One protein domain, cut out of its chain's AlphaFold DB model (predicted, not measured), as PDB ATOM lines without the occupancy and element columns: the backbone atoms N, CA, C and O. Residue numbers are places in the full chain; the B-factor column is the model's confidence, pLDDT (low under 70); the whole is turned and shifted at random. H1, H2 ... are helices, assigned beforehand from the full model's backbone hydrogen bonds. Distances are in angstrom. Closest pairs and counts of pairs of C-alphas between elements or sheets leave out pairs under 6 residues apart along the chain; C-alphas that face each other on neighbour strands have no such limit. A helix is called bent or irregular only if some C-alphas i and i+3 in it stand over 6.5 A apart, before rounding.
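What this domain is: This is residues 42 to 147 of the 225 residues of an uncharacterized protein of Klebsiella aerogenes (UniProt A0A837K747). A long bent helix, H3, folds back along a shorter helix, H2, and then runs far past it as one long arm. H2 and the arm H3a are loosely side by side, joined by a tight turn at one end, and after the bend residues 109 to 113 of H3b come to residues 54 to 61 of H2, which makes a slender, open loop from which residues 122 to 147 stick out. Before H2, the free residues 42 to 50 stick out as a thin tail that begins with the tiny helix H1. The printed part has 106 residues with three named helices in the order H1, H2, H3 and no named strand, and its class is all helix. It is extended, with a radius of gyration of the C-alphas of 24.4 A and spans of 85 by 29 by 15 A, the free end of H3b adding much to the length.

Where its parts are: Begin at C-alpha 42, at (179.545, 179.149, 136.242), where H1, residues 42 to 45, starts. H2, residues 54 to 80, runs from C-alpha 54 at (186.674, 200.650, 145.426) over 38.6 A. Next comes H3, residues 84 to 147, assigned as one helix by its hydrogen bonds but bent: C-alphas 103 and 106 are 7.3 A apart. Its arm H3a, residues 84 to 103, is 29.6 A long, and its arm H3b, residues 106 to 147, runs 60.6 A to C-alpha 147 at (154.922, 168.246, 121.713).

How they stand to each other: Look first at H1, which is apart from H2, H3a and H3b. H2 and H3a are close but not clearly touching, at a shallow tilt of 21 degrees, opposite ways; their closest C-alphas, those of Leu 80 and Ser 86, are 6.8 A apart. Across the bend, H3a and H3b stand at a steep tilt of 64 degrees. H3b touches H2 with residues 109 to 113 alone, and H2 touches it with residues 54 to 61 alone. The closest C-alphas there are those of Ala 58 and Leu 109, 7.0 A apart, and the two run opposite ways at a steep tilt of 61 degrees. In H2 and H3b every O i to N i+4 pair is within hydrogen-bond range, in H3a 14 of 16 are, and H1 is too short for such a pair.

The domain as a whole: The C-alphas farthest apart, those of Val 84 and Leu 147, are 84.8 A apart. The printed part has no cut; the link from H1 to H2 is short, that from H2 to H3 is tight, and no link is long. In the B-factor column, find a mean pLDDT of 72.7 for the printed part; the model's confidence is under 70 at residues 42 to 53, 80 to 81 and 124 to 147.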
ATOM      1  N   ASN A  42     178.835 178.178 137.075       56.75
ATOM      2  CA  ASN A  42     179.545 179.149 136.242       56.75
ATOM      3  C   ASN A  42     179.811 180.477 136.952       56.75
ATOM      4  O   ASN A  42     180.806 181.132 136.663       56.75
ATOM      5  N   THR A  43     178.971 180.892 137.905       53.34
ATOM      6  CA  THR A  43     179.235 182.102 138.708       53.34
ATOM      7  C   THR A  43     180.342 181.919 139.742       53.34
ATOM      8  O   THR A  43     180.914 182.924 140.160       53.34
ATOM      9  N   LYS A  44     180.689 180.678 140.117       51.50
ATOM     10  CA  LYS A  44     181.893 180.387 140.915       51.50
ATOM     11  C   LYS A  44     183.183 180.546 140.103       51.50
ATOM     12  O   LYS A  44     184.176 181.004 140.653       51.50
ATOM     13  N   THR A  45     183.173 180.202 138.814       43.56
ATOM     14  CA  THR A  45     184.354 180.282 137.928       43.56
ATOM     15  C   THR A  45     184.537 181.656 137.291       43.56
ATOM     16  O   THR A  45     185.648 182.066 136.959       43.56
ATOM     17  N   THR A  46     183.460 182.421 137.154       42.28
ATOM     18  CA  THR A  46     183.534 183.753 136.571       42.28
ATOM     19  C   THR A  46     183.964 184.811 137.589       42.28
ATOM     20  O   THR A  46     183.176 185.270 138.417       42.28
ATOM     21  N   LYS A  47     185.201 185.315 137.415       46.94
ATOM     22  CA  LYS A  47     185.729 186.617 137.895       46.94
ATOM     23  C   LYS A  47     184.903 187.829 137.402       46.94
ATOM     24  O   LYS A  47     185.430 188.907 137.161       46.94
ATOM     25  N   TRP A  48     183.592 187.690 137.220       44.34
ATOM     26  CA  TRP A  48     182.702 188.724 136.676       44.34
ATOM     27  C   TRP A  48     182.445 189.875 137.652       44.34
ATOM     28  O   TRP A  48     181.705 190.804 137.352       44.34
ATOM     29  N   PHE A  49     183.088 189.829 138.815       43.59
ATOM     30  CA  PHE A  49     183.216 190.942 139.729       43.59
ATOM     31  C   PHE A  49     184.703 191.293 139.874       43.59
ATOM     32  O   PHE A  49     185.321 191.017 140.898       43.59
ATOM     33  N   LYS A  50     185.230 192.086 138.934       44.97
ATOM     34  CA  LYS A  50     185.835 193.340 139.400       44.97
ATOM     35  C   LYS A  50     184.683 194.134 140.005       44.97
ATOM     36  O   LYS A  50     184.018 194.910 139.324       44.97
ATOM     37  N   VAL A  51     184.354 193.796 141.255       48.91
ATOM     38  CA  VAL A  51     183.466 194.571 142.114       48.91
ATOM     39  C   VAL A  51     183.829 196.026 141.865       48.91
ATOM     40  O   VAL A  51     185.013 196.337 141.970       48.91
ATOM     41  N   ALA A  52     182.861 196.849 141.441       53.66
ATOM     42  CA  ALA A  52     183.062 198.249 141.071       53.66
ATOM     43  C   ALA A  52     184.230 198.847 141.862       53.66
ATOM     44  O   ALA A  52     184.147 198.889 143.095       53.66
ATOM     45  N   ASP A  53     185.320 199.180 141.151       65.75
ATOM     46  CA  ASP A  53     186.606 199.573 141.737       65.75
ATOM     47  C   ASP A  53     186.357 200.389 142.999       65.75
ATOM     48  O   ASP A  53     185.728 201.453 142.921       65.75
ATOM     49  N   LYS A  54     186.832 199.918 144.159       70.12
ATOM     50  CA  LYS A  54     186.674 200.650 145.426       70.12
ATOM     51  C   LYS A  54     187.138 202.104 145.258       70.12
ATOM     52  O   LYS A  54     186.510 203.018 145.785       70.12
ATOM     53  N   GLY A  55     188.149 202.331 144.413       73.62
ATOM     54  CA  GLY A  55     188.613 203.658 144.001       73.62
ATOM     55  C   GLY A  55     187.622 204.484 143.163       73.62
ATOM     56  O   GLY A  55     187.547 205.698 143.344       73.62
ATOM     57  N   LYS A  56     186.830 203.880 142.264       79.38
ATOM     58  CA  LYS A  56     185.766 204.587 141.520       79.38
ATOM     59  C   LYS A  56     184.598 204.954 142.436       79.38
ATOM     60  O   LYS A  56     184.094 206.073 142.345       79.38
ATOM     61  N   PHE A  57     184.203 204.056 143.344       80.44
ATOM     62  CA  PHE A  57     183.189 204.361 144.358       80.44
ATOM     63  C   PHE A  57     183.661 205.477 145.295       80.44
ATOM     64  O   PHE A  57     182.940 206.448 145.490       80.44
ATOM     65  N   ALA A  58     184.897 205.392 145.795       79.44
ATOM     66  CA  ALA A  58     185.487 206.414 146.655       79.44
ATOM     67  C   ALA A  58     185.533 207.797 145.987       79.44
ATOM     68  O   ALA A  58     185.231 208.798 146.631       79.44
ATOM     69  N   ARG A  59     185.857 207.861 144.687       83.50
ATOM     70  CA  ARG A  59     185.816 209.114 143.915       83.50
ATOM     71  C   ARG A  59     184.408 209.700 143.840       83.50
ATOM     72  O   ARG A  59     184.229 210.862 144.184       83.50
ATOM     73  N   ARG A  60     183.407 208.899 143.459       83.19
ATOM     74  CA  ARG A  60     182.003 209.351 143.397       83.19
ATOM     75  C   ARG A  60     181.478 209.772 144.767       83.19
ATOM     76  O   ARG A  60     180.834 210.804 144.875       83.19
ATOM     77  N   PHE A  61     181.809 209.010 145.806       84.81
ATOM     78  CA  PHE A  61     181.462 209.331 147.186       84.81
ATOM     79  C   PHE A  61     182.045 210.682 147.612       84.81
ATOM     80  O   PHE A  61     181.332 211.499 148.180       84.81
ATOM     81  N   ASN A  62     183.313 210.948 147.286       83.19
ATOM     82  CA  ASN A  62     183.934 212.238 147.578       83.19
ATOM     83  C   ASN A  62     183.227 213.387 146.858       83.19
ATOM     84  O   ASN A  62     182.934 214.384 147.499       83.19
ATOM     85  N   VAL A  63     182.930 213.239 145.563       86.44
ATOM     86  CA  VAL A  63     182.227 214.274 144.786       86.44
ATOM     87  C   VAL A  63     180.861 214.578 145.399       86.44
ATOM     88  O   VAL A  63     180.561 215.738 145.662       86.44
ATOM     89  N   VAL A  64     180.065 213.545 145.691       86.31
ATOM     90  CA  VAL A  64     178.734 213.713 146.291       86.31
ATOM     91  C   VAL A  64     178.833 214.382 147.658       86.31
ATOM     92  O   VAL A  64     178.138 215.361 147.890       86.31
ATOM     93  N   MET A  65     179.728 213.919 148.535       83.88
ATOM     94  CA  MET A  65     179.881 214.517 149.862       83.88
ATOM     95  C   MET A  65     180.337 215.973 149.794       83.88
ATOM     96  O   MET A  65     179.810 216.796 150.532       83.88
ATOM     97  N   THR A  66     181.271 216.308 148.900       84.06
ATOM     98  CA  THR A  66     181.696 217.694 148.690       84.06
ATOM     99  C   THR A  66     180.510 218.552 148.252       84.06
ATOM    100  O   THR A  66     180.236 219.564 148.888       84.06
ATOM    101  N   ILE A  67     179.754 218.120 147.237       87.88
ATOM    102  CA  ILE A  67     178.566 218.847 146.765       87.88
ATOM    103  C   ILE A  67     177.542 219.011 147.892       87.88
ATOM    104  O   ILE A  67     177.051 220.118 148.086       87.88
ATOM    105  N   SER A  68     177.242 217.955 148.657       84.81
ATOM    106  CA  SER A  68     176.286 217.994 149.775       84.81
ATOM    107  C   SER A  68     176.708 218.961 150.878       84.81
ATOM    108  O   SER A  68     175.885 219.720 151.381       84.81
ATOM    109  N   ILE A  69     177.996 218.968 151.230       84.75
ATOM    110  CA  ILE A  69     178.549 219.898 152.212       84.75
ATOM    111  C   ILE A  69     178.384 221.334 151.694       84.75
ATOM    112  O   ILE A  69     177.749 222.148 152.359       84.75
ATOM    113  N   PHE A  70     178.834 221.633 150.471       81.75
ATOM    114  CA  PHE A  70     178.697 222.971 149.880       81.75
ATOM    115  C   PHE A  70     177.239 223.429 149.739       81.75
ATOM    116  O   PHE A  70     176.924 224.571 150.058       81.75
ATOM    117  N   THR A  71     176.328 222.553 149.316       85.19
ATOM    118  CA  THR A  71     174.899 222.895 149.212       85.19
ATOM    119  C   THR A  71     174.267 223.144 150.574       85.19
ATOM    120  O   THR A  71     173.559 224.138 150.717       85.19
ATOM    121  N   SER A  72     174.562 222.327 151.593       81.50
ATOM    122  CA  SER A  72     174.088 222.591 152.962       81.50
ATOM    123  C   SER A  72     174.583 223.936 153.497       81.50
ATOM    124  O   SER A  72     173.828 224.654 154.155       81.50
ATOM    125  N   PHE A  73     175.814 224.324 153.146       77.06
ATOM    126  CA  PHE A  73     176.374 225.617 153.516       77.06
ATOM    127  C   PHE A  73     175.658 226.769 152.815       77.06
ATOM    128  O   PHE A  73     175.229 227.699 153.490       77.06
ATOM    129  N   ILE A  74     175.454 226.690 151.497       81.06
ATOM    130  CA  ILE A  74     174.724 227.719 150.737       81.06
ATOM    131  C   ILE A  74     173.300 227.897 151.282       81.06
ATOM    132  O   ILE A  74     172.835 229.025 151.430       81.06
ATOM    133  N   ILE A  75     172.608 226.799 151.598       82.12
ATOM    134  CA  ILE A  75     171.252 226.836 152.164       82.12
ATOM    135  C   ILE A  75     171.258 227.514 153.539       82.12
ATOM    136  O   ILE A  75     170.449 228.405 153.781       82.12
ATOM    137  N   SER A  76     172.198 227.146 154.413       73.38
ATOM    138  CA  SER A  76     172.316 227.737 155.754       73.38
ATOM    139  C   SER A  76     172.633 229.235 155.692       73.38
ATOM    140  O   SER A  76     172.063 230.020 156.443       73.38
ATOM    141  N   PHE A  77     173.484 229.648 154.748       73.25
ATOM    142  CA  PHE A  77     173.845 231.051 154.541       73.25
ATOM    143  C   PHE A  77     172.666 231.889 154.032       73.25
ATOM    144  O   PHE A  77     172.454 233.013 154.477       73.25
ATOM    145  N   LYS A  78     171.850 231.319 153.135       74.50
ATOM    146  CA  LYS A  78     170.609 231.956 152.674       74.50
ATOM    147  C   LYS A  78     169.582 232.129 153.796       74.50
ATOM    148  O   LYS A  78     168.842 233.102 153.762       74.50
ATOM    149  N   LEU A  79     169.535 231.208 154.762       76.12
ATOM    150  CA  LEU A  79     168.589 231.256 155.883       76.12
ATOM    151  C   LEU A  79     168.970 232.284 156.959       76.12
ATOM    152  O   LEU A  79     168.082 232.893 157.541       76.12
ATOM    153  N   LEU A  80     170.264 232.478 157.224       69.25
ATOM    154  CA  LEU A  80     170.750 233.368 158.291       69.25
ATOM    155  C   LEU A  80     170.873 234.843 157.873       69.25
ATOM    156  O   LEU A  80     171.085 235.702 158.725       69.25
ATOM    157  N   GLY A  81     170.747 235.146 156.579       68.62
ATOM    158  CA  GLY A  81     170.988 236.486 156.046       68.62
ATOM    159  C   GLY A  81     172.478 236.850 155.979       68.62
ATOM    160  O   GLY A  81     173.334 236.280 156.664       68.62
ATOM    161  N   TYR A  82     172.802 237.809 155.110       73.75
ATOM    162  CA  TYR A  82     174.165 238.305 154.924       73.75
ATOM    163  C   TYR A  82     174.466 239.356 156.000       73.75
ATOM    164  O   TYR A  82     174.091 240.515 155.859       73.75
ATOM    165  N   SER A  83     175.132 238.944 157.079       80.88
ATOM    166  CA  SER A  83     175.630 239.820 158.144       80.88
ATOM    167  C   SER A  83     177.113 239.536 158.388       80.88
ATOM    168  O   SER A  83     177.617 238.460 158.063       80.88
ATOM    169  N   VAL A  84     177.839 240.493 158.968       80.19
ATOM    170  CA  VAL A  84     179.263 240.304 159.312       80.19
ATOM    171  C   VAL A  84     179.437 239.134 160.292       80.19
ATOM    172  O   VAL A  84     180.374 238.344 160.170       80.19
ATOM    173  N   GLU A  85     178.485 238.968 161.209       79.88
ATOM    174  CA  GLU A  85     178.448 237.882 162.191       79.88
ATOM    175  C   GLU A  85     178.232 236.513 161.533       79.88
ATOM    176  O   GLU A  85     178.924 235.551 161.876       79.88
ATOM    177  N   SER A  86     177.347 236.413 160.531       76.19
ATOM    178  CA  SER A  86     177.125 235.155 159.806       76.19
ATOM    179  C   SER A  86     178.331 234.762 158.938       76.19
ATOM    180  O   SER A  86     178.657 233.575 158.839       76.19
ATOM    181  N   VAL A  87     179.069 235.739 158.394       78.25
ATOM    182  CA  VAL A  87     180.342 235.520 157.678       78.25
ATOM    183  C   VAL A  87     181.448 235.022 158.621       78.25
ATOM    184  O   VAL A  87     182.145 234.058 158.294       78.25
ATOM    185  N   LEU A  88     181.608 235.628 159.801       79.88
ATOM    186  CA  LEU A  88     182.605 235.208 160.797       79.88
ATOM    187  C   LEU A  88     182.309 233.814 161.359       79.88
ATOM    188  O   LEU A  88     183.202 232.965 161.417       79.88
ATOM    189  N   ALA A  89     181.048 233.539 161.703       78.44
ATOM    190  CA  ALA A  89     180.619 232.213 162.136       78.44
ATOM    191  C   ALA A  89     180.900 231.157 161.054       78.44
ATOM    192  O   ALA A  89     181.379 230.062 161.358       78.44
ATOM    193  N   PHE A  90     180.689 231.496 159.779       74.75
ATOM    194  CA  PHE A  90     181.015 230.617 158.659       74.75
ATOM    195  C   PHE A  90     182.514 230.301 158.570       74.75
ATOM    196  O   PHE A  90     182.878 229.129 158.443       74.75
ATOM    197  N   LEU A  91     183.387 231.305 158.692       79.94
ATOM    198  CA  LEU A  91     184.843 231.120 158.632       79.94
ATOM    199  C   LEU A  91     185.385 230.210 159.744       79.94
ATOM    200  O   LEU A  91     186.413 229.566 159.547       79.94
ATOM    201  N   ILE A  92     184.688 230.110 160.878       81.62
ATOM    202  CA  ILE A  92     185.071 229.255 162.012       81.62
ATOM    203  C   ILE A  92     184.451 227.853 161.892       81.62
ATOM    204  O   ILE A  92     185.134 226.837 162.061       81.62
ATOM    205  N   VAL A  93     183.159 227.772 161.565       79.75
ATOM    206  CA  VAL A  93     182.417 226.503 161.502       79.75
ATOM    207  C   VAL A  93     182.835 225.670 160.288       79.75
ATOM    208  O   VAL A  93     182.958 224.447 160.394       79.75
ATOM    209  N   PHE A  94     183.109 226.295 159.141       77.69
ATOM    210  CA  PHE A  94     183.453 225.586 157.905       77.69
ATOM    211  C   PHE A  94     184.739 224.735 158.034       77.69
ATOM    212  O   PHE A  94     184.688 223.533 157.737       77.69
ATOM    213  N   PRO A  95     185.868 225.255 158.558       80.44
ATOM    214  CA  PRO A  95     187.050 224.443 158.854       80.44
ATOM    215  C   PRO A  95     186.783 223.327 159.868       80.44
ATOM    216  O   PRO A  95     187.251 222.201 159.678       80.44
ATOM    217  N   MET A  96     186.000 223.600 160.916       82.38
ATOM    218  CA  MET A  96     185.680 222.614 161.953       82.38
ATOM    219  C   MET A  96     184.894 221.429 161.374       82.38
ATOM    220  O   MET A  96     185.245 220.270 161.615       82.38
ATOM    221  N   VAL A  97     183.902 221.700 160.519       80.81
ATOM    222  CA  VAL A  97     183.144 220.674 159.784       80.81
ATOM    223  C   VAL A  97     184.060 219.863 158.865       80.81
ATOM    224  O   VAL A  97     183.942 218.638 158.819       80.81
ATOM    225  N   ILE A  98     185.025 220.493 158.182       80.56
ATOM    226  CA  ILE A  98     186.002 219.778 157.342       80.56
ATOM    227  C   ILE A  98     186.881 218.836 158.174       80.56
ATOM    228  O   ILE A  98     187.128 217.700 157.753       80.56
ATOM    229  N   VAL A  99     187.357 219.270 159.343       81.31
ATOM    230  CA  VAL A  99     188.199 218.454 160.234       81.31
ATOM    231  C   VAL A  99     187.423 217.251 160.768       81.31
ATOM    232  O   VAL A  99     187.890 216.111 160.661       81.31
ATOM    233  N   VAL A 100     186.207 217.482 161.266       81.38
ATOM    234  CA  VAL A 100     185.303 216.421 161.727       81.38
ATOM    235  C   VAL A 100     185.002 215.452 160.581       81.38
ATOM    236  O   VAL A 100     185.142 214.236 160.735       81.38
ATOM    237  N   PHE A 101     184.684 215.967 159.393       80.38
ATOM    238  CA  PHE A 101     184.416 215.140 158.225       80.38
ATOM    239  C   PHE A 101     185.625 214.284 157.837       80.38
ATOM    240  O   PHE A 101     185.474 213.077 157.655       80.38
ATOM    241  N   LYS A 102     186.843 214.845 157.781       80.38
ATOM    242  CA  LYS A 102     188.076 214.081 157.506       80.38
ATOM    243  C   LYS A 102     188.260 212.915 158.484       80.38
ATOM    244  O   LYS A 102     188.637 211.827 158.044       80.38
ATOM    245  N   LYS A 103     187.943 213.113 159.771       84.81
ATOM    246  CA  LYS A 103     188.042 212.081 160.818       84.81
ATOM    247  C   LYS A 103     187.081 210.910 160.581       84.81
ATOM    248  O   LYS A 103     187.483 209.753 160.681       84.81
ATOM    249  N   TYR A 104     185.828 211.187 160.215       81.38
ATOM    250  CA  TYR A 104     184.795 210.150 160.049       81.38
ATOM    251  C   TYR A 104     184.656 209.613 158.616       81.38
ATOM    252  O   TYR A 104     184.082 208.539 158.411       81.38
ATOM    253  N   LYS A 105     185.243 210.294 157.625       82.81
ATOM    254  CA  LYS A 105     185.137 209.985 156.190       82.81
ATOM    255  C   LYS A 105     185.440 208.528 155.858       82.81
ATOM    256  O   LYS A 105     184.700 207.922 155.091       82.81
ATOM    257  N   ARG A 106     186.518 207.957 156.409       81.88
ATOM    258  CA  ARG A 106     186.914 206.566 156.110       81.88
ATOM    259  C   ARG A 106     185.857 205.562 156.577       81.88
ATOM    260  O   ARG A 106     185.474 204.690 155.804       81.88
ATOM    261  N   ARG A 107     185.340 205.731 157.800       84.94
ATOM    262  CA  ARG A 107     184.298 204.858 158.369       84.94
ATOM    263  C   ARG A 107     182.993 204.963 157.580       84.94
ATOM    264  O   ARG A 107     182.408 203.941 157.233       84.94
ATOM    265  N   LEU A 108     182.581 206.188 157.244       83.75
ATOM    266  CA  LEU A 108     181.372 206.438 156.460       83.75
ATOM    267  C   LEU A 108     181.487 205.853 155.043       83.75
ATOM    268  O   LEU A 108     180.561 205.205 154.563       83.75
ATOM    269  N   LEU A 109     182.646 206.013 154.397       83.38
ATOM    270  CA  LEU A 109     182.918 205.452 153.076       83.38
ATOM    271  C   LEU A 109     182.863 203.922 153.083       83.38
ATOM    272  O   LEU A 109     182.229 203.341 152.204       83.38
ATOM    273  N   ASP A 110     183.481 203.266 154.068       82.69
ATOM    274  CA  ASP A 110     183.443 201.804 154.172       82.69
ATOM    275  C   ASP A 110     182.027 201.286 154.473       82.69
ATOM    276  O   ASP A 110     181.609 200.287 153.883       82.69
ATOM    277  N   TYR A 111     181.257 201.970 155.325       86.00
ATOM    278  CA  TYR A 111     179.858 201.625 155.595       86.00
ATOM    279  C   TYR A 111     178.978 201.755 154.341       86.00
ATOM    280  O   TYR A 111     178.270 200.814 153.959       86.00
ATOM    281  N   CYS A 112     179.064 202.893 153.647       83.12
ATOM    282  CA  CYS A 112     178.316 203.142 152.417       83.12
ATOM    283  C   CYS A 112     178.721 202.168 151.306       83.12
ATOM    284  O   CYS A 112     177.858 201.670 150.581       83.12
ATOM    285  N   TYR A 113     180.010 201.832 151.205       81.62
ATOM    286  CA  TYR A 113     180.500 200.851 150.244       81.62
ATOM    287  C   TYR A 113     179.958 199.450 150.540       81.62
ATOM    288  O   TYR A 113     179.402 198.818 149.644       81.62
ATOM    289  N   LYS A 114     180.029 198.975 151.791       82.12
ATOM    290  CA  LYS A 114     179.461 197.672 152.188       82.12
ATOM    291  C   LYS A 114     177.962 197.588 151.887       82.12
ATOM    292  O   LYS A 114     177.497 196.592 151.336       82.12
ATOM    293  N   THR A 115     177.222 198.656 152.173       83.62
ATOM    294  CA  THR A 115     175.779 198.736 151.897       83.62
ATOM    295  C   THR A 115     175.484 198.710 150.395       83.62
ATOM    296  O   THR A 115     174.601 197.977 149.943       83.62
ATOM    297  N   TYR A 116     176.250 199.464 149.599       79.88
ATOM    298  CA  TYR A 116     176.166 199.448 148.138       79.88
ATOM    299  C   TYR A 116     176.443 198.048 147.577       79.88
ATOM    300  O   TYR A 116     175.653 197.534 146.785       79.88
ATOM    301  N   LEU A 117     177.500 197.386 148.054       77.19
ATOM    302  CA  LEU A 117     177.835 196.021 147.656       77.19
ATOM    303  C   LEU A 117     176.716 195.033 147.965       77.19
ATOM    304  O   LEU A 117     176.330 194.257 147.090       77.19
ATOM    305  N   ALA A 118     176.154 195.084 149.173       76.38
ATOM    306  CA  ALA A 118     175.045 194.218 149.558       76.38
ATOM    307  C   ALA A 118     173.836 194.389 148.618       76.38
ATOM    308  O   ALA A 118     173.250 193.401 148.161       76.38
ATOM    309  N   ARG A 119     173.503 195.636 148.251       77.19
ATOM    310  CA  ARG A 119     172.428 195.940 147.291       77.19
ATOM    311  C   ARG A 119     172.741 195.426 145.887       77.19
ATOM    312  O   ARG A 119     171.885 194.779 145.287       77.19
ATOM    313  N   CYS A 120     173.960 195.633 145.386       70.81
ATOM    314  CA  CYS A 120     174.384 195.112 144.084       70.81
ATOM    315  C   CYS A 120     174.307 193.580 144.024       70.81
ATOM    316  O   CYS A 120     173.830 193.026 143.033       70.81
ATOM    317  N   VAL A 121     174.714 192.885 145.090       71.44
ATOM    318  CA  VAL A 121     174.603 191.421 145.185       71.44
ATOM    319  C   VAL A 121     173.138 190.978 145.172       71.44
ATOM    320  O   VAL A 121     172.793 190.039 144.453       71.44
ATOM    321  N   LYS A 122     172.261 191.655 145.928       70.75
ATOM    322  CA  LYS A 122     170.820 191.357 145.948       70.75
ATOM    323  C   LYS A 122     170.188 191.554 144.567       70.75
ATOM    324  O   LYS A 122     169.508 190.649 144.084       70.75
ATOM    325  N   TYR A 123     170.466 192.683 143.915       71.38
ATOM    326  CA  TYR A 123     169.973 192.978 142.569       71.38
ATOM    327  C   TYR A 123     170.470 191.945 141.554       71.38
ATOM    328  O   TYR A 123     169.669 191.376 140.824       71.38
ATOM    329  N   ARG A 124     171.760 191.584 141.584       69.31
ATOM    330  CA  ARG A 124     172.315 190.532 140.716       69.31
ATOM    331  C   ARG A 124     171.590 189.201 140.890       69.31
ATOM    332  O   ARG A 124     171.236 188.572 139.896       69.31
ATOM    333  N   LYS A 125     171.388 188.751 142.136       68.50
ATOM    334  CA  LYS A 125     170.662 187.499 142.416       68.50
ATOM    335  C   LYS A 125     169.254 187.547 141.822       68.50
ATOM    336  O   LYS A 125     168.810 186.557 141.249       68.50
ATOM    337  N   PHE A 126     168.582 188.691 141.925       68.81
ATOM    338  CA  PHE A 126     167.272 188.909 141.323       68.81
ATOM    339  C   PHE A 126     167.326 188.871 139.786       68.81
ATOM    340  O   PHE A 126     166.637 188.052 139.186       68.81
ATOM    341  N   THR A 127     168.202 189.649 139.142       67.94
ATOM    342  CA  THR A 127     168.349 189.673 137.677       67.94
ATOM    343  C   THR A 127     168.689 188.297 137.113       67.94
ATOM    344  O   THR A 127     168.097 187.875 136.125       67.94
ATOM    345  N   LEU A 128     169.600 187.562 137.759       69.50
ATOM    346  CA  LEU A 128     169.966 186.209 137.346       69.50
ATOM    347  C   LEU A 128     168.760 185.267 137.406       69.50
ATOM    348  O   LEU A 128     168.543 184.502 136.466       69.50
ATOM    349  N   ARG A 129     167.958 185.334 138.476       66.69
ATOM    350  CA  ARG A 129     166.715 184.557 138.593       66.69
ATOM    351  C   ARG A 129     165.728 184.921 137.486       66.69
ATOM    352  O   ARG A 129     165.210 184.015 136.840       66.69
ATOM    353  N   CYS A 130     165.527 186.210 137.214       67.75
ATOM    354  CA  CYS A 130     164.630 186.666 136.151       67.75
ATOM    355  C   CYS A 130     165.089 186.192 134.765       67.75
ATOM    356  O   CYS A 130     164.305 185.587 134.040       67.75
ATOM    357  N   LEU A 131     166.365 186.380 134.411       68.94
ATOM    358  CA  LEU A 131     166.920 185.905 133.136       68.94
ATOM    359  C   LEU A 131     166.825 184.381 133.002       68.94
ATOM    360  O   LEU A 131     166.500 183.871 131.931       68.94
ATOM    361  N   THR A 132     167.068 183.656 134.095       66.44
ATOM    362  CA  THR A 132     166.920 182.196 134.139       66.44
ATOM    363  C   THR A 132     165.474 181.781 133.870       66.44
ATOM    364  O   THR A 132     165.236 180.889 133.060       66.44
ATOM    365  N   ALA A 133     164.504 182.457 134.488       63.94
ATOM    366  CA  ALA A 133     163.087 182.192 134.271       63.94
ATOM    367  C   ALA A 133     162.638 182.512 132.840       63.94
ATOM    368  O   ALA A 133     161.908 181.722 132.243       63.94
ATOM    369  N   ILE A 134     163.114 183.616 132.257       65.94
ATOM    370  CA  ILE A 134     162.828 183.980 130.861       65.94
ATOM    371  C   ILE A 134     163.349 182.896 129.908       65.94
ATOM    372  O   ILE A 134     162.590 182.411 129.067       65.94
ATOM    373  N   ARG A 135     164.609 182.465 130.069       61.78
ATOM    374  CA  ARG A 135     165.209 181.397 129.247       61.78
ATOM    375  C   ARG A 135     164.474 180.067 129.398       61.78
ATOM    376  O   ARG A 135     164.156 179.438 128.394       61.78
ATOM    377  N   ALA A 136     164.151 179.671 130.630       59.97
ATOM    378  CA  ALA A 136     163.372 178.463 130.886       59.97
ATOM    379  C   ALA A 136     161.999 178.531 130.196       59.97
ATOM    380  O   ALA A 136     161.611 177.598 129.503       59.97
ATOM    381  N   ASN A 137     161.286 179.655 130.301       62.88
ATOM    382  CA  ASN A 137     159.976 179.824 129.671       62.88
ATOM    383  C   ASN A 137     160.046 179.804 128.132       62.88
ATOM    384  O   ASN A 137     159.139 179.285 127.484       62.88
ATOM    385  N   MET A 138     161.119 180.337 127.538       62.44
ATOM    386  CA  MET A 138     161.357 180.253 126.093       62.44
ATOM    387  C   MET A 138     161.558 178.803 125.638       62.44
ATOM    388  O   MET A 138     160.905 178.371 124.690       62.44
ATOM    389  N   LEU A 139     162.390 178.037 126.348       59.66
ATOM    390  CA  LEU A 139     162.618 176.620 126.053       59.66
ATOM    391  C   LEU A 139     161.339 175.804 126.195       59.66
ATOM    392  O   LEU A 139     161.006 175.038 125.303       59.66
ATOM    393  N   ILE A 140     160.550 176.050 127.239       60.09
ATOM    394  CA  ILE A 140     159.260 175.379 127.422       60.09
ATOM    395  C   ILE A 140     158.295 175.700 126.286       60.09
ATOM    396  O   ILE A 140     157.582 174.813 125.833       60.09
ATOM    397  N   LYS A 141     158.252 176.948 125.801       62.47
ATOM    398  CA  LYS A 141     157.437 177.286 124.625       62.47
ATOM    399  C   LYS A 141     157.874 176.484 123.396       62.47
ATOM    400  O   LYS A 141     157.002 176.028 122.661       62.47
ATOM    401  N   LEU A 142     159.178 176.298 123.184       57.31
ATOM    402  CA  LEU A 142     159.709 175.469 122.095       57.31
ATOM    403  C   LEU A 142     159.353 173.987 122.289       57.31
ATOM    404  O   LEU A 142     158.785 173.385 121.382       57.31
ATOM    405  N   SER A 143     159.573 173.431 123.483       56.12
ATOM    406  CA  SER A 143     159.220 172.045 123.817       56.12
ATOM    407  C   SER A 143     157.722 171.785 123.653       56.12
ATOM    408  O   SER A 143     157.333 170.801 123.038       56.12
ATOM    409  N   MET A 144     156.864 172.693 124.127       59.53
ATOM    410  CA  MET A 144     155.408 172.571 123.988       59.53
ATOM    411  C   MET A 144     154.939 172.694 122.534       59.53
ATOM    412  O   MET A 144     153.959 172.050 122.165       59.53
ATOM    413  N   ARG A 145     155.612 173.502 121.701       63.72
ATOM    414  CA  ARG A 145     155.352 173.541 120.251       63.72
ATOM    415  C   ARG A 145     155.700 172.202 119.597       63.72
ATOM    416  O   ARG A 145     154.876 171.693 118.851       63.72
ATOM    417  N   SER A 146     156.852 171.622 119.938       54.97
ATOM    418  CA  SER A 146     157.274 170.300 119.452       54.97
ATOM    419  C   SER A 146     156.347 169.172 119.922       54.97
ATOM    420  O   SER A 146     156.022 168.271 119.157       54.97
ATOM    421  N   LEU A 147     155.872 169.223 121.168       56.75
ATOM    422  CA  LEU A 147     154.922 168.246 121.713       56.75
ATOM    423  C   LEU A 147     153.567 168.312 121.005       56.75
ATOM    424  O   LEU A 147     153.039 167.281 120.621       56.75
TER     425      LEU A 147